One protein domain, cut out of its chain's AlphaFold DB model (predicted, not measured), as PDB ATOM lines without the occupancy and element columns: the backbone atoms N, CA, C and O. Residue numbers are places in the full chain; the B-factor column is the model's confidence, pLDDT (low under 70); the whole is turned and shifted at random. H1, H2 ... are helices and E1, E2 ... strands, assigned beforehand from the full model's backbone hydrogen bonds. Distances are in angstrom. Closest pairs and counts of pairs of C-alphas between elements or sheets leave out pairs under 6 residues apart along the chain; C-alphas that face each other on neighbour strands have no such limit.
ATOM      1  N   HIS A  22      -7.389   5.010 243.194       92.19
ATOM      2  CA  HIS A  22      -6.224   4.687 242.375       92.19
ATOM      3  C   HIS A  22      -5.832   5.867 241.492       92.19
ATOM      4  O   HIS A  22      -6.680   6.611 240.991       92.19
ATOM      5  N   ASN A  23      -4.527   6.021 241.279       92.50
ATOM      6  CA  ASN A  23      -3.977   7.030 240.382       92.50
ATOM      7  C   ASN A  23      -4.019   6.517 238.945       92.50
ATOM      8  O   ASN A  23      -3.465   5.461 238.647       92.50
ATOM      9  N   VAL A  24      -4.639   7.284 238.054       92.88
ATOM     10  CA  VAL A  24      -4.733   6.941 236.634       92.88
ATOM     11  C   VAL A  24      -4.430   8.153 235.768       92.88
ATOM     12  O   VAL A  24      -4.762   9.291 236.109       92.88
ATOM     13  N   ARG A  25      -3.844   7.911 234.594       91.00
ATOM     14  CA  ARG A  25      -3.801   8.898 233.516       91.00
ATOM     15  C   ARG A  25      -4.948   8.617 232.554       91.00
ATOM     16  O   ARG A  25      -4.897   7.679 231.763       91.00
ATOM     17  N   HIS A  26      -5.972   9.459 232.600       82.94
ATOM     18  CA  HIS A  26      -7.153   9.352 231.752       82.94
ATOM     19  C   HIS A  26      -7.297  10.605 230.878       82.94
ATOM     20  O   HIS A  26      -7.278  11.735 231.376       82.94
ATOM     21  N   ARG A  27      -7.410  10.402 229.554       80.19
ATOM     22  CA  ARG A  27      -7.522  11.468 228.533       80.19
ATOM     23  C   ARG A  27      -6.464  12.576 228.681       80.19
ATOM     24  O   ARG A  27      -6.766  13.758 228.612       80.19
ATOM     25  N   GLY A  28      -5.218  12.188 228.952       81.94
ATOM     26  CA  GLY A  28      -4.093  13.119 229.105       81.94
ATOM     27  C   GLY A  28      -3.971  13.792 230.477       81.94
ATOM     28  O   GLY A  28      -2.904  14.323 230.773       81.94
ATOM     29  N   SER A  29      -4.992  13.700 231.335       86.31
ATOM     30  CA  SER A  29      -4.985  14.235 232.704       86.31
ATOM     31  C   SER A  29      -4.728  13.145 233.747       86.31
ATOM     32  O   SER A  29      -5.198  12.017 233.593       86.31
ATOM     33  N   TYR A  30      -4.001  13.478 234.815       90.19
ATOM     34  CA  TYR A  30      -3.889  12.616 235.992       90.19
ATOM     35  C   TYR A  30      -5.098  12.837 236.894       90.19
ATOM     36  O   TYR A  30      -5.475  13.979 237.151       90.19
ATOM     37  N   ARG A  31      -5.724  11.748 237.337       90.38
ATOM     38  CA  ARG A  31      -6.889  11.777 238.225       90.38
ATOM     39  C   ARG A  31      -6.800  10.643 239.238       90.38
ATOM     40  O   ARG A  31      -6.178   9.616 238.970       90.38
ATOM     41  N   ARG A  32      -7.474  10.824 240.373       91.06
ATOM     42  CA  ARG A  32      -7.746   9.753 241.331       91.06
ATOM     43  C   ARG A  32      -9.168   9.264 241.149       91.06
ATOM     44  O   ARG A  32     -10.086  10.077 241.157       91.06
ATOM     45  N   LEU A  33      -9.348   7.965 240.952       91.69
ATOM     46  CA  LEU A  33     -10.659   7.347 240.759       91.69
ATOM     47  C   LEU A  33     -10.836   6.201 241.754       91.69
ATOM     48  O   LEU A  33      -9.896   5.449 241.989       91.69
ATOM     49  N   CYS A  34     -12.034   6.047 242.315       91.56
ATOM     50  CA  CYS A  34     -12.372   4.870 243.114       91.56
ATOM     51  C   CYS A  34     -12.455   3.617 242.229       91.56
ATOM     52  O   CYS A  34     -12.631   3.720 241.009       91.56
ATOM     53  N   THR A  35     -12.384   2.434 242.844       92.19
ATOM     54  CA  THR A  35     -12.489   1.129 242.164       92.19
ATOM     55  C   THR A  35     -13.654   1.077 241.169       92.19
ATOM     56  O   THR A  35     -13.453   0.765 239.995       92.19
ATOM     57  N   ASN A  36     -14.860   1.478 241.584       91.62
ATOM     58  CA  ASN A  36     -16.039   1.463 240.712       91.62
ATOM     59  C   ASN A  36     -15.890   2.414 239.508       91.62
ATOM     60  O   ASN A  36     -16.221   2.052 238.380       91.62
ATOM     61  N   CYS A  37     -15.343   3.618 239.713       91.81
ATOM     62  CA  CYS A  37     -15.116   4.574 238.624       91.81
ATOM     63  C   CYS A  37     -14.078   4.075 237.616       91.81
ATOM     64  O   CYS A  37     -14.245   4.294 236.416       91.81
ATOM     65  N   ILE A  38     -13.030   3.383 238.063       93.69
ATOM     66  CA  ILE A  38     -12.036   2.783 237.161       93.69
ATOM     67  C   ILE A  38     -12.691   1.722 236.292       93.69
ATOM     68  O   ILE A  38     -12.575   1.776 235.071       93.69
ATOM     69  N   LEU A  39     -13.449   0.810 236.895       93.75
ATOM     70  CA  LEU A  39     -14.113  -0.265 236.163       93.75
ATOM     71  C   LEU A  39     -15.190   0.274 235.201       93.75
ATOM     72  O   LEU A  39     -15.292  -0.189 234.065       93.75
ATOM     73  N   LYS A  40     -15.920   1.332 235.580       91.94
ATOM     74  CA  LYS A  40     -16.896   2.000 234.697       91.94
ATOM     75  C   LYS A  40     -16.260   2.797 233.556       91.94
ATOM     76  O   LYS A  40     -16.864   2.890 232.491       91.94
ATOM     77  N   THR A  41     -15.071   3.369 233.740       92.00
ATOM     78  CA  THR A  41     -14.382   4.158 232.695       92.00
ATOM     79  C   THR A  41     -13.487   3.310 231.789       92.00
ATOM     80  O   THR A  41     -13.217   3.704 230.656       92.00
ATOM     81  N   HIS A  42     -13.085   2.117 232.238       92.62
ATOM     82  CA  HIS A  42     -12.170   1.214 231.536       92.62
ATOM     83  C   HIS A  42     -12.806  -0.146 231.198       92.62
ATOM     84  O   HIS A  42     -12.172  -1.191 231.323       92.62
ATOM     85  N   GLN A  43     -14.051  -0.139 230.716       92.00
ATOM     86  CA  GLN A  43     -14.873  -1.346 230.502       92.00
ATOM     87  C   GLN A  43     -14.272  -2.384 229.536       92.00
ATOM     88  O   GLN A  43     -14.621  -3.557 229.613       92.00
ATOM     89  N   GLY A  44     -13.381  -1.967 228.629       92.56
ATOM     90  CA  GLY A  44     -12.693  -2.850 227.678       92.56
ATOM     91  C   GLY A  44     -11.368  -3.435 228.183       92.56
ATOM     92  O   GLY A  44     -10.687  -4.126 227.431       92.56
ATOM     93  N   HIS A  45     -10.968  -3.139 229.423       93.75
ATOM     94  CA  HIS A  45      -9.689  -3.576 230.000       93.75
ATOM     95  C   HIS A  45      -9.810  -4.764 230.957       93.75
ATOM     96  O   HIS A  45      -8.810  -5.176 231.538       93.75
ATOM     97  N   PHE A  46     -11.006  -5.309 231.144       95.69
ATOM     98  CA  PHE A  46     -11.243  -6.471 231.991       95.69
ATOM     99  C   PHE A  46     -12.532  -7.181 231.573       95.69
ATOM    100  O   PHE A  46     -13.389  -6.586 230.920       95.69
ATOM    101  N   CYS A  47     -12.682  -8.438 231.986       94.94
ATOM    102  CA  CYS A  47     -13.930  -9.177 231.827       94.94
ATOM    103  C   CYS A  47     -14.952  -8.729 232.890       94.94
ATOM    104  O   CYS A  47     -14.676  -8.910 234.076       94.94
ATOM    105  N   PRO A  48     -16.151  -8.227 232.530       93.75
ATOM    106  CA  PRO A  48     -17.131  -7.732 233.500       93.75
ATOM    107  C   PRO A  48     -17.812  -8.839 234.319       93.75
ATOM    108  O   PRO A  48     -18.544  -8.524 235.248       93.75
ATOM    109  N   ILE A  49     -17.593 -10.114 233.974       92.31
ATOM    110  CA  ILE A  49     -18.158 -11.271 234.683       92.31
ATOM    111  C   ILE A  49     -17.171 -11.810 235.722       92.31
ATOM    112  O   ILE A  49     -17.494 -11.905 236.899       92.31
ATOM    113  N   CYS A  50     -15.946 -12.153 235.307       93.81
ATOM    114  CA  CYS A  50     -14.949 -12.730 236.215       93.81
ATOM    115  C   CYS A  50     -13.983 -11.707 236.823       93.81
ATOM    116  O   CYS A  50     -13.155 -12.080 237.653       93.81
ATOM    117  N   LEU A  51     -14.071 -10.440 236.399       94.69
ATOM    118  CA  LEU A  51     -13.240  -9.324 236.857       94.69
ATOM    119  C   LEU A  51     -11.740  -9.530 236.602       94.69
ATOM    120  O   LEU A  51     -10.889  -8.937 237.252       94.69
ATOM    121  N   HIS A  52     -11.382 -10.359 235.624       94.31
ATOM    122  CA  HIS A  52      -9.993 -10.519 235.213       94.31
ATOM    123  C   HIS A  52      -9.569  -9.367 234.294       94.31
ATOM    124  O   HIS A  52     -10.175  -9.178 233.238       94.31
ATOM    125  N   ALA A  53      -8.542  -8.611 234.689       94.50
ATOM    126  CA  ALA A  53      -7.969  -7.534 233.880       94.50
ATOM    127  C   ALA A  53      -7.064  -8.067 232.760       94.50
ATOM    128  O   ALA A  53      -6.317  -9.023 232.956       94.50
ATOM    129  N   TYR A  54      -7.117  -7.417 231.601       91.94
ATOM    130  CA  TYR A  54      -6.314  -7.732 230.426       91.94
ATOM    131  C   TYR A  54      -4.988  -6.966 230.481       91.94
ATOM    132  O   TYR A  54      -4.975  -5.738 230.379       91.94
ATOM    133  N   ASP A  55      -3.873  -7.678 230.648       75.81
ATOM    134  CA  ASP A  55      -2.568  -7.055 230.911       75.81
ATOM    135  C   ASP A  55      -1.964  -6.371 229.656       75.81
ATOM    136  O   ASP A  55      -1.457  -5.251 229.737       75.81
ATOM    137  N   THR A  56      -2.071  -6.981 228.470       73.12
ATOM    138  CA  THR A  56      -1.469  -6.471 227.214       73.12
ATOM    139  C   THR A  56      -2.479  -6.256 226.090       73.12
ATOM    140  O   THR A  56      -2.380  -5.276 225.350       73.12
ATOM    141  N   SER A  57      -3.477  -7.129 225.979       78.94
ATOM    142  CA  SER A  57      -4.523  -7.064 224.958       78.94
ATOM    143  C   SER A  57      -5.777  -7.801 225.422       78.94
ATOM    144  O   SER A  57      -5.654  -8.772 226.173       78.94
ATOM    145  N   PRO A  58      -6.975  -7.401 224.959       79.38
ATOM    146  CA  PRO A  58      -8.171  -8.205 225.179       79.38
ATOM    147  C   PRO A  58      -7.990  -9.611 224.577       79.38
ATOM    148  O   PRO A  58      -7.158  -9.784 223.678       79.38
ATOM    149  N   PRO A  59      -8.784 -10.603 225.015       84.19
ATOM    150  CA  PRO A  59      -8.705 -11.956 224.482       84.19
ATOM    151  C   PRO A  59      -8.895 -11.957 222.953       84.19
ATOM    152  O   PRO A  59      -9.528 -11.036 222.414       84.19
ATOM    153  N   PRO A  60      -8.367 -12.963 222.235       87.25
ATOM    154  CA  PRO A  60      -8.573 -13.107 220.794       87.25
ATOM    155  C   PRO A  60     -10.057 -13.047 220.408       87.25
ATOM    156  O   PRO A  60     -10.916 -13.421 221.204       87.25
ATOM    157  N   SER A  61     -10.369 -12.604 219.185       87.00
ATOM    158  CA  SER A  61     -11.754 -12.408 218.713       87.00
ATOM    159  C   SER A  61     -12.650 -13.637 218.898       87.00
ATOM    160  O   SER A  61     -13.795 -13.485 219.299       87.00
ATOM    161  N   HIS A  62     -12.115 -14.839 218.674       87.12
ATOM    162  CA  HIS A  62     -12.830 -16.111 218.831       87.12
ATOM    163  C   HIS A  62     -13.041 -16.538 220.294       87.12
ATOM    164  O   HIS A  62     -13.849 -17.417 220.565       87.12
ATOM    165  N   ALA A  63     -12.319 -15.937 221.243       89.50
ATOM    166  CA  ALA A  63     -12.377 -16.257 222.669       89.50
ATOM    167  C   ALA A  63     -13.068 -15.154 223.493       89.50
ATOM    168  O   ALA A  63     -13.038 -15.183 224.729       89.50
ATOM    169  N   ARG A  64     -13.686 -14.168 222.827       91.44
ATOM    170  CA  ARG A  64     -14.348 -13.034 223.475       91.44
ATOM    171  C   ARG A  64     -15.735 -12.754 222.920       91.44
ATOM    172  O   ARG A  64     -16.027 -13.028 221.764       91.44
ATOM    173  N   LEU A  65     -16.537 -12.090 223.739       91.56
ATOM    174  CA  LEU A  65     -17.794 -11.463 223.359       91.56
ATOM    175  C   LEU A  65     -17.710  -9.967 223.649       91.56
ATOM    176  O   LEU A  65     -17.179  -9.556 224.680       91.56
ATOM    177  N   THR A  66     -18.234  -9.150 222.744       92.88
ATOM    178  CA  THR A  66     -18.328  -7.695 222.912       92.88
ATOM    179  C   THR A  66     -19.751  -7.308 223.277       92.88
ATOM    180  O   THR A  66     -20.700  -7.825 222.690       92.88
ATOM    181  N   CYS A  67     -19.908  -6.401 224.240       93.19
ATOM    182  CA  CYS A  67     -21.219  -5.887 224.616       93.19
ATOM    183  C   CYS A  67     -21.852  -5.121 223.447       93.19
ATOM    184  O   CYS A  67     -21.202  -4.285 222.824       93.19
ATOM    185  N   ALA A  68     -23.142  -5.340 223.197       93.19
ATOM    186  CA  ALA A  68     -23.879  -4.637 222.149       93.19
ATOM    187  C   ALA A  68     -24.054  -3.121 222.405       93.19
ATOM    188  O   ALA A  68     -24.387  -2.383 221.485       93.19
ATOM    189  N   LYS A  69     -23.857  -2.645 223.646       93.69
ATOM    190  CA  LYS A  69     -24.146  -1.253 224.054       93.69
ATOM    191  C   LYS A  69     -22.918  -0.428 224.450       93.69
ATOM    192  O   LYS A  69     -23.034   0.781 224.633       93.69
ATOM    193  N   CYS A  70     -21.759  -1.049 224.654       93.56
ATOM    194  CA  CYS A  70     -20.578  -0.371 225.189       93.56
ATOM    195  C   CYS A  70     -19.290  -1.124 224.808       93.56
ATOM    196  O   CYS A  70     -19.364  -2.269 224.365       93.56
ATOM    197  N   PRO A  71     -18.089  -0.554 225.019       93.50
ATOM    198  CA  PRO A  71     -16.833  -1.204 224.639       93.50
ATOM    199  C   PRO A  71     -16.410  -2.352 225.581       93.50
ATOM    200  O   PRO A  71     -15.236  -2.714 225.614       93.50
ATOM    201  N   SER A  72     -17.324  -2.902 226.389       94.06
ATOM    202  CA  SER A  72     -17.010  -3.988 227.319       94.06
ATOM    203  C   SER A  72     -16.783  -5.314 226.599       94.06
ATOM    204  O   SER A  72     -17.505  -5.656 225.660       94.06
ATOM    205  N   VAL A  73     -15.789  -6.068 227.069       93.25
ATOM    206  CA  VAL A  73     -15.375  -7.353 226.501       93.25
ATOM    207  C   VAL A  73     -15.441  -8.420 227.585       93.25
ATOM    208  O   VAL A  73     -14.931  -8.217 228.677       93.25
ATOM    209  N   CYS A  74     -16.061  -9.556 227.288       92.81
ATOM    210  CA  CYS A  74     -16.168 -10.710 228.176       92.81
ATOM    211  C   CYS A  74     -15.462 -11.920 227.556       92.81
ATOM    212  O   CYS A  74     -15.394 -12.028 226.332       92.81
ATOM    213  N   HIS A  75     -14.952 -12.844 228.372       92.69
ATOM    214  CA  HIS A  75     -14.519 -14.146 227.857       92.69
ATOM    215  C   HIS A  75     -15.726 -14.931 227.351       92.69
ATOM    216  O   HIS A  75     -16.757 -14.972 228.021       92.69
ATOM    217  N   LEU A  76     -15.573 -15.624 226.222       90.44
ATOM    218  CA  LEU A  76     -16.618 -16.511 225.708       90.44
ATOM    219  C   LEU A  76     -17.024 -17.566 226.755       90.44
ATOM    220  O   LEU A  76     -18.207 -17.809 226.967       90.44
ATOM    221  N   SER A  77     -16.049 -18.107 227.495       90.75
ATOM    222  CA  SER A  77     -16.266 -19.075 228.580       90.75
ATOM    223  C   SER A  77     -16.957 -18.505 229.824       90.75
ATOM    224  O   SER A  77     -17.455 -19.276 230.636       90.75
ATOM    225  N   CYS A  78     -16.994 -17.179 229.997       91.25
ATOM    226  CA  CYS A  78     -17.688 -16.533 231.113       91.25
ATOM    227  C   CYS A  78     -19.164 -16.232 230.806       91.25
ATOM    228  O   CYS A  78     -19.897 -15.845 231.709       91.25
ATOM    229  N   ALA A  79     -19.607 -16.373 229.555       84.25
ATOM    230  CA  ALA A  79     -20.978 -16.066 229.144       84.25
ATOM    231  C   ALA A  79     -21.954 -17.250 229.274       84.25
ATOM    232  O   ALA A  79     -23.110 -17.145 228.868       84.25
ATOM    233  N   THR A  80     -21.506 -18.357 229.870       67.81
ATOM    234  CA  THR A  80     -22.208 -19.648 229.971       67.81
ATOM    235  C   THR A  80     -23.556 -19.614 230.695       67.81
ATOM    236  O   THR A  80     -24.290 -20.592 230.605       67.81
ATOM    237  N   SER A  81     -23.934 -18.507 231.341       55.97
ATOM    238  CA  SER A  81     -25.184 -18.419 232.110       55.97
ATOM    239  C   SER A  81     -26.240 -17.451 231.559       55.97
ATOM    240  O   SER A  81     -27.251 -17.260 232.234       55.97
ATOM    241  N   SER A  82     -26.055 -16.768 230.413       53.91
ATOM    242  CA  SER A  82     -26.951 -15.621 230.108       53.91
ATOM    243  C   SER A  82     -27.272 -15.279 228.649       53.91
ATOM    244  O   SER A  82     -27.740 -14.167 228.406       53.91
ATOM    245  N   SER A  83     -27.100 -16.161 227.663       51.22
ATOM    246  CA  SER A  83     -27.506 -15.786 226.295       51.22
ATOM    247  C   SER A  83     -27.759 -16.972 225.368       51.22
ATOM    248  O   SER A  83     -26.860 -17.443 224.680       51.22
ATOM    249  N   SER A  84     -29.023 -17.393 225.301       53.56
ATOM    250  CA  SER A  84     -29.619 -18.069 224.140       53.56
ATOM    251  C   SER A  84     -29.896 -17.099 222.973       53.56
ATOM    252  O   SER A  84     -30.352 -17.516 221.913       53.56
ATOM    253  N   SER A  85     -29.608 -15.803 223.151       56.53
ATOM    254  CA  SER A  85     -29.679 -14.754 222.134       56.53
ATOM    255  C   SER A  85     -28.291 -14.432 221.571       56.53
ATOM    256  O   SER A  85     -27.296 -14.379 222.289       56.53
ATOM    257  N   SER A  86     -28.213 -14.177 220.268       64.69
ATOM    258  CA  SER A  86     -26.979 -13.949 219.500       64.69
ATOM    259  C   SER A  86     -26.192 -12.672 219.856       64.69
ATOM    260  O   SER A  86     -25.217 -12.348 219.177       64.69
ATOM    261  N   SER A  87     -26.565 -11.939 220.913       82.69
ATOM    262  CA  SER A  87     -25.940 -10.671 221.305       82.69
ATOM    263  C   SER A  87     -25.706 -10.577 222.816       82.69
ATOM    264  O   SER A  87     -26.654 -10.530 223.600       82.69
ATOM    265  N   PHE A  88     -24.440 -10.483 223.228       90.06
ATOM    266  CA  PHE A  88     -24.046 -10.283 224.623       90.06
ATOM    267  C   PHE A  88     -24.291  -8.836 225.080       90.06
ATOM    268  O   PHE A  88     -23.937  -7.879 224.387       90.06
ATOM    269  N   VAL A  89     -24.839  -8.664 226.286       92.50
ATOM    270  CA  VAL A  89     -24.946  -7.369 226.973       92.50
ATOM    271  C   VAL A  89     -24.307  -7.507 228.351       92.50
ATOM    272  O   VAL A  89     -24.656  -8.405 229.113       92.50
ATOM    273  N   CYS A  90     -23.347  -6.640 228.676       92.56
ATOM    274  CA  CYS A  90     -22.633  -6.724 229.948       92.56
ATOM    275  C   CYS A  90     -23.522  -6.297 231.137       92.56
ATOM    276  O   CYS A  90     -24.442  -5.493 230.949       92.56
ATOM    277  N   PRO A  91     -23.223  -6.752 232.372       91.25
ATOM    278  CA  PRO A  91     -24.013  -6.411 233.558       91.25
ATOM    279  C   PRO A  91     -24.261  -4.901 233.760       91.25
ATOM    280  O   PRO A  91     -25.416  -4.532 233.973       91.25
ATOM    281  N   PRO A  92     -23.271  -3.996 233.576       91.44
ATOM    282  CA  PRO A  92     -23.514  -2.549 233.656       91.44
ATOM    283  C   PRO A  92     -24.488  -1.981 232.616       91.44
ATOM    284  O   PRO A  92     -25.080  -0.930 232.832       91.44
ATOM    285  N   CYS A  93     -24.624  -2.632 231.460       92.38
ATOM    286  CA  CYS A  93     -25.536  -2.212 230.394       92.38
ATOM    287  C   CYS A  93     -26.922  -2.863 230.492       92.38
ATOM    288  O   CYS A  93     -27.860  -2.399 229.832       92.38
ATOM    289  N   LEU A  94     -27.037  -3.944 231.269       90.94
ATOM    290  CA  LEU A  94     -28.307  -4.558 231.650       90.94
ATOM    291  C   LEU A  94     -28.948  -3.804 232.819       90.94
ATOM    292  O   LEU A  94     -30.152  -3.574 232.790       90.94
ATOM    293  N   ASN A  95     -28.151  -3.378 233.803       89.81
ATOM    294  CA  ASN A  95     -28.625  -2.622 234.958       89.81
ATOM    295  C   ASN A  95     -27.858  -1.288 235.097       89.81
ATOM    296  O   ASN A  95     -26.667  -1.306 235.408       89.81
ATOM    297  N   PRO A  96     -28.515  -0.122 234.927       84.19
ATOM    298  CA  PRO A  96     -27.851   1.180 235.039       84.19
ATOM    299  C   PRO A  96     -27.338   1.485 236.457       84.19
ATOM    300  O   PRO A  96     -26.371   2.233 236.611       84.19
ATOM    301  N   ASN A  97     -27.933   0.871 237.484       87.06
ATOM    302  CA  ASN A  97     -27.529   1.025 238.883       87.06
ATOM    303  C   ASN A  97     -26.423   0.045 239.297       87.06
ATOM    304  O   ASN A  97     -26.066  -0.024 240.467       87.06
ATOM    305  N   PHE A  98     -25.856  -0.706 238.351       87.88
ATOM    306  CA  PHE A  98     -24.827  -1.696 238.636       87.88
ATOM    307  C   PHE A  98     -23.566  -1.076 239.267       87.88
ATOM    308  O   PHE A  98     -23.021  -0.057 238.804       87.88
ATOM    309  N   THR A  99     -23.070  -1.748 240.299       88.44
ATOM    310  CA  THR A  99     -21.858  -1.457 241.065       88.44
ATOM    311  C   THR A  99     -20.920  -2.658 240.949       88.44
ATOM    312  O   THR A  99     -21.321  -3.805 241.098       88.44
ATOM    313  N   PHE A 100     -19.647  -2.414 240.628       85.62
ATOM    314  CA  PHE A 100     -18.646  -3.491 240.595       85.62
ATOM    315  C   PHE A 100     -18.059  -3.808 241.969       85.62
ATOM    316  O   PHE A 100     -17.362  -4.805 242.131       85.62
ATOM    317  N   PHE A 101     -18.217  -2.880 242.901       84.56
ATOM    318  CA  PHE A 101     -17.489  -2.856 244.150       84.56
ATOM    319  C   PHE A 101     -18.352  -2.151 245.183       84.56
ATOM    320  O   PHE A 101     -18.708  -0.985 244.984       84.56
ATOM    321  N   GLU A 102     -18.662  -2.866 246.254       78.50
ATOM    322  CA  GLU A 102     -19.406  -2.367 247.400       78.50
ATOM    323  C   GLU A 102     -18.506  -2.535 248.618       78.50
ATOM    324  O   GLU A 102     -18.059  -3.633 248.944       78.50
ATOM    325  N   VAL A 103     -18.168  -1.420 249.259       66.69
ATOM    326  CA  VAL A 103     -17.548  -1.475 250.579       66.69
ATOM    327  C   VAL A 103     -18.713  -1.606 251.539       66.69
ATOM    328  O   VAL A 103     -19.485  -0.661 251.650       66.69
ATOM    329  N   ASN A 104     -18.869  -2.761 252.188       57.34
ATOM    330  CA  ASN A 104     -19.815  -2.909 253.297       57.34
ATOM    331  C   ASN A 104     -19.498  -1.813 254.328       57.34
ATOM    332  O   ASN A 104     -18.482  -1.892 255.020       57.34
ATOM    333  N   ASP A 119     -15.664  -9.586 250.379       84.94
ATOM    334  CA  ASP A 119     -16.147 -10.678 249.547       84.94
ATOM    335  C   ASP A 119     -15.209 -10.898 248.343       84.94
ATOM    336  O   ASP A 119     -14.482 -10.002 247.895       84.94
ATOM    337  N   LEU A 120     -15.209 -12.119 247.804       86.56
ATOM    338  CA  LEU A 120     -14.337 -12.492 246.688       86.56
ATOM    339  C   LEU A 120     -14.585 -11.630 245.436       86.56
ATOM    340  O   LEU A 120     -13.651 -11.396 244.665       86.56
ATOM    341  N   GLY A 121     -15.820 -11.170 245.217       87.88
ATOM    342  CA  GLY A 121     -16.182 -10.295 244.104       87.88
ATOM    343  C   GLY A 121     -15.522  -8.927 244.242       87.88
ATOM    344  O   GLY A 121     -14.782  -8.514 243.346       87.88
ATOM    345  N   SER A 122     -15.688  -8.281 245.394       87.06
ATOM    346  CA  SER A 122     -15.061  -6.997 245.711       87.06
ATOM    347  C   SER A 122     -13.537  -7.080 245.705       87.06
ATOM    348  O   SER A 122     -12.875  -6.199 245.152       87.06
ATOM    349  N   ALA A 123     -12.954  -8.169 246.215       90.50
ATOM    350  CA  ALA A 123     -11.513  -8.399 246.135       90.50
ATOM    351  C   ALA A 123     -11.031  -8.474 244.674       90.50
ATOM    352  O   ALA A 123     -10.055  -7.817 244.301       90.50
ATOM    353  N   LYS A 124     -11.738  -9.216 243.810       93.44
ATOM    354  CA  LYS A 124     -11.412  -9.285 242.378       93.44
ATOM    355  C   LYS A 124     -11.595  -7.936 241.680       93.44
ATOM    356  O   LYS A 124     -10.739  -7.562 240.884       93.44
ATOM    357  N   ALA A 125     -12.653  -7.191 241.992       93.06
ATOM    358  CA  ALA A 125     -12.891  -5.856 241.442       93.06
ATOM    359  C   ALA A 125     -11.764  -4.888 241.820       93.06
ATOM    360  O   ALA A 125     -11.257  -4.157 240.965       93.06
ATOM    361  N   LEU A 126     -11.321  -4.926 243.079       93.06
ATOM    362  CA  LEU A 126     -10.206  -4.122 243.561       93.06
ATOM    363  C   LEU A 126      -8.904  -4.467 242.829       93.06
ATOM    364  O   LEU A 126      -8.220  -3.567 242.341       93.06
ATOM    365  N   VAL A 127      -8.588  -5.759 242.697       94.56
ATOM    366  CA  VAL A 127      -7.397  -6.224 241.967       94.56
ATOM    367  C   VAL A 127      -7.462  -5.823 240.492       94.56
ATOM    368  O   VAL A 127      -6.466  -5.354 239.937       94.56
ATOM    369  N   ALA A 128      -8.625  -5.950 239.852       95.50
ATOM    370  CA  ALA A 128      -8.830  -5.540 238.467       95.50
ATOM    371  C   ALA A 128      -8.574  -4.042 238.280       95.50
ATOM    372  O   ALA A 128      -7.813  -3.641 237.397       95.50
ATOM    373  N   ALA A 129      -9.159  -3.211 239.147       94.81
ATOM    374  CA  ALA A 129      -8.965  -1.769 239.121       94.81
ATOM    375  C   ALA A 129      -7.496  -1.388 239.356       94.81
ATOM    376  O   ALA A 129      -6.958  -0.564 238.615       94.81
ATOM    377  N   ALA A 130      -6.826  -2.039 240.311       95.06
ATOM    378  CA  ALA A 130      -5.413  -1.810 240.599       95.06
ATOM    379  C   ALA A 130      -4.517  -2.156 239.400       95.06
ATOM    380  O   ALA A 130      -3.640  -1.371 239.039       95.06
ATOM    381  N   LYS A 131      -4.769  -3.284 238.723       95.94
ATOM    382  CA  LYS A 131      -4.053  -3.663 237.492       95.94
ATOM    383  C   LYS A 131      -4.256  -2.647 236.368       95.94
ATOM    384  O   LYS A 131      -3.293  -2.246 235.715       95.94
ATOM    385  N   ILE A 132      -5.492  -2.193 236.156       94.69
ATOM    386  CA  ILE A 132      -5.804  -1.165 235.151       94.69
ATOM    387  C   ILE A 132      -5.075   0.142 235.482       94.69
ATOM    388  O   ILE A 132      -4.478   0.760 234.595       94.69
ATOM    389  N   ALA A 133      -5.080   0.548 236.752       94.81
ATOM    390  CA  ALA A 133      -4.399   1.749 237.210       94.81
ATOM    391  C   ALA A 133      -2.880   1.657 237.028       94.81
ATOM    392  O   ALA A 133      -2.270   2.570 236.467       94.81
ATOM    393  N   ALA A 134      -2.278   0.526 237.403       94.62
ATOM    394  CA  ALA A 134      -0.861   0.263 237.189       94.62
ATOM    395  C   ALA A 134      -0.498   0.356 235.699       94.62
ATOM    396  O   ALA A 134       0.395   1.116 235.328       94.62
ATOM    397  N   SER A 135      -1.251  -0.315 234.826       93.25
ATOM    398  CA  SER A 135      -1.058  -0.252 233.373       93.25
ATOM    399  C   SER A 135      -1.211   1.167 232.811       93.25
ATOM    400  O   SER A 135      -0.436   1.582 231.944       93.25
ATOM    401  N   SER A 136      -2.175   1.946 233.313       93.31
ATOM    402  CA  SER A 136      -2.349   3.359 232.949       93.31
ATOM    403  C   SER A 136      -1.113   4.189 233.315       93.31
ATOM    404  O   SER A 136      -0.583   4.933 232.483       93.31
ATOM    405  N   MET A 137      -0.604   4.016 234.534       94.44
ATOM    406  CA  MET A 137       0.538   4.771 235.040       94.44
ATOM    407  C   MET A 137       1.869   4.333 234.422       94.44
ATOM    408  O   MET A 137       2.709   5.188 234.153       94.44
ATOM    409  N   ILE A 138       2.050   3.051 234.099       93.50
ATOM    410  CA  ILE A 138       3.218   2.560 233.349       93.50
ATOM    411  C   ILE A 138       3.281   3.232 231.972       93.50
ATOM    412  O   ILE A 138       4.327   3.761 231.587       93.50
ATOM    413  N   LYS A 139       2.151   3.289 231.252       91.81
ATOM    414  CA  LYS A 139       2.055   3.992 229.961       91.81
ATOM    415  C   LYS A 139       2.330   5.487 230.116       91.81
ATOM    416  O   LYS A 139       3.048   6.069 229.306       91.81
ATOM    417  N   ALA A 140       1.798   6.110 231.167       93.19
ATOM    418  CA  ALA A 140       2.057   7.514 231.476       93.19
ATOM    419  C   ALA A 140       3.547   7.788 231.735       93.19
ATOM    420  O   ALA A 140       4.102   8.733 231.177       93.19
ATOM    421  N   ALA A 141       4.200   6.936 232.527       94.25
ATOM    422  CA  ALA A 141       5.617   7.037 232.839       94.25
ATOM    423  C   ALA A 141       6.491   6.852 231.591       94.25
ATOM    424  O   ALA A 141       7.447   7.598 231.404       94.25
ATOM    425  N   ALA A 142       6.145   5.910 230.707       94.31
ATOM    426  CA  ALA A 142       6.848   5.724 229.439       94.31
ATOM    427  C   ALA A 142       6.784   6.984 228.560       94.31
ATOM    428  O   ALA A 142       7.818   7.457 228.096       94.31
ATOM    429  N   VAL A 143       5.596   7.582 228.405       92.62
ATOM    430  CA  VAL A 143       5.427   8.840 227.655       92.62
ATOM    431  C   VAL A 143       6.211   9.985 228.303       92.62
ATOM    432  O   VAL A 143       6.866  10.751 227.601       92.62
ATOM    433  N   ALA A 144       6.183  10.096 229.634       93.94
ATOM    434  CA  ALA A 144       6.917  11.133 230.354       93.94
ATOM    435  C   ALA A 144       8.439  11.011 230.168       93.94
ATOM    436  O   ALA A 144       9.106  12.031 230.011       93.94
TER     437      ALA A 144
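Overview. This is residues 22 to 104 and 119 to 144 of the 213 residues of an uncharacterized protein of Acer yangbiense (UniProt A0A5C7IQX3). A hairpin of two strands, E1 and E2, and the short helix H1 pack on one long helix, H3, with E1 the strand next to H3; the other end of the domain is a loop-rich part with a small second hairpin, E3 and E4, and the very short helix H2. The long axis runs from the loop around Ser 84 in that second part to the last residue of H3. The printed part has 109 residues with three named helices and four named strands, in the order E1, E2, H1, E3, E4, H2, H3, and both two-stranded sheets are antiparallel. The class is mixed, helices and strands, though under half of the residues are in named elements. The whole is compact, with a radius of gyration of the C-alphas of 14.1 A and spans of 46 by 35 by 22 A.

Arrangement. E1, residues 22 to 26, and E2, residues 29 to 34, form an antiparallel hairpin at 140 degrees, with N 24 and O 31 within hydrogen-bond range at 2.9 A. E1 has 13 pairs of C-alphas within 8 A of H3, residues 120 to 144; the closest are those of Val 24 and Ala 133, 5.2 A apart. E2 and H3 are near each other, with 10 pairs of C-alphas within 10 A. H1, residues 35 to 41, touches residues 125 to 133 of H3 alone, with the C-alphas of Thr 35 and Ala 129 closest at 5.5 A. H1 and H3 run the same way at a steep tilt of 61 degrees. E3, residues 64 to 66, and E4, residues 73 to 75, form the second antiparallel hairpin, at 150 degrees, with N 65 and O 74 at 2.8 A, within hydrogen-bond range. Both are apart from H3. H2, residues 91 to 94, touches no helix and is only just apart from H1, with a closest distance of 8.1 A between C-alphas. Each O i to N i+4 pair of H1 and H3 is within hydrogen-bond range; H2 is too short for such a pair.

Along the chain. E1 begins at C-alpha 22, (-6.224, 4.687, 242.375), and is 11.6 A long; E2 is 15.8 A and H1 10.1 A. E3 is 6.7 A, E4 7.0 A and H2 5.1 A. H3 is 35.7 A long, from C-alpha 120 at (-14.337, -12.492, 246.688) to C-alpha 144 at (6.917, 11.133, 230.354).

Size, cuts and confidence. The two C-alphas farthest apart, those of Ser 84 and Ala 144, are 47.2 A apart. Residues 105 to 118 are not printed, and C-alphas 104 and 119 are 9.4 A apart across that cut, in the link from H2 to H3. The links H1 to E3 and E4 to H2 are long, with 22 and 15 residues. The mean pLDDT of the printed part is 87.9; residues 80 to 86 and 103 to 104 are under 70.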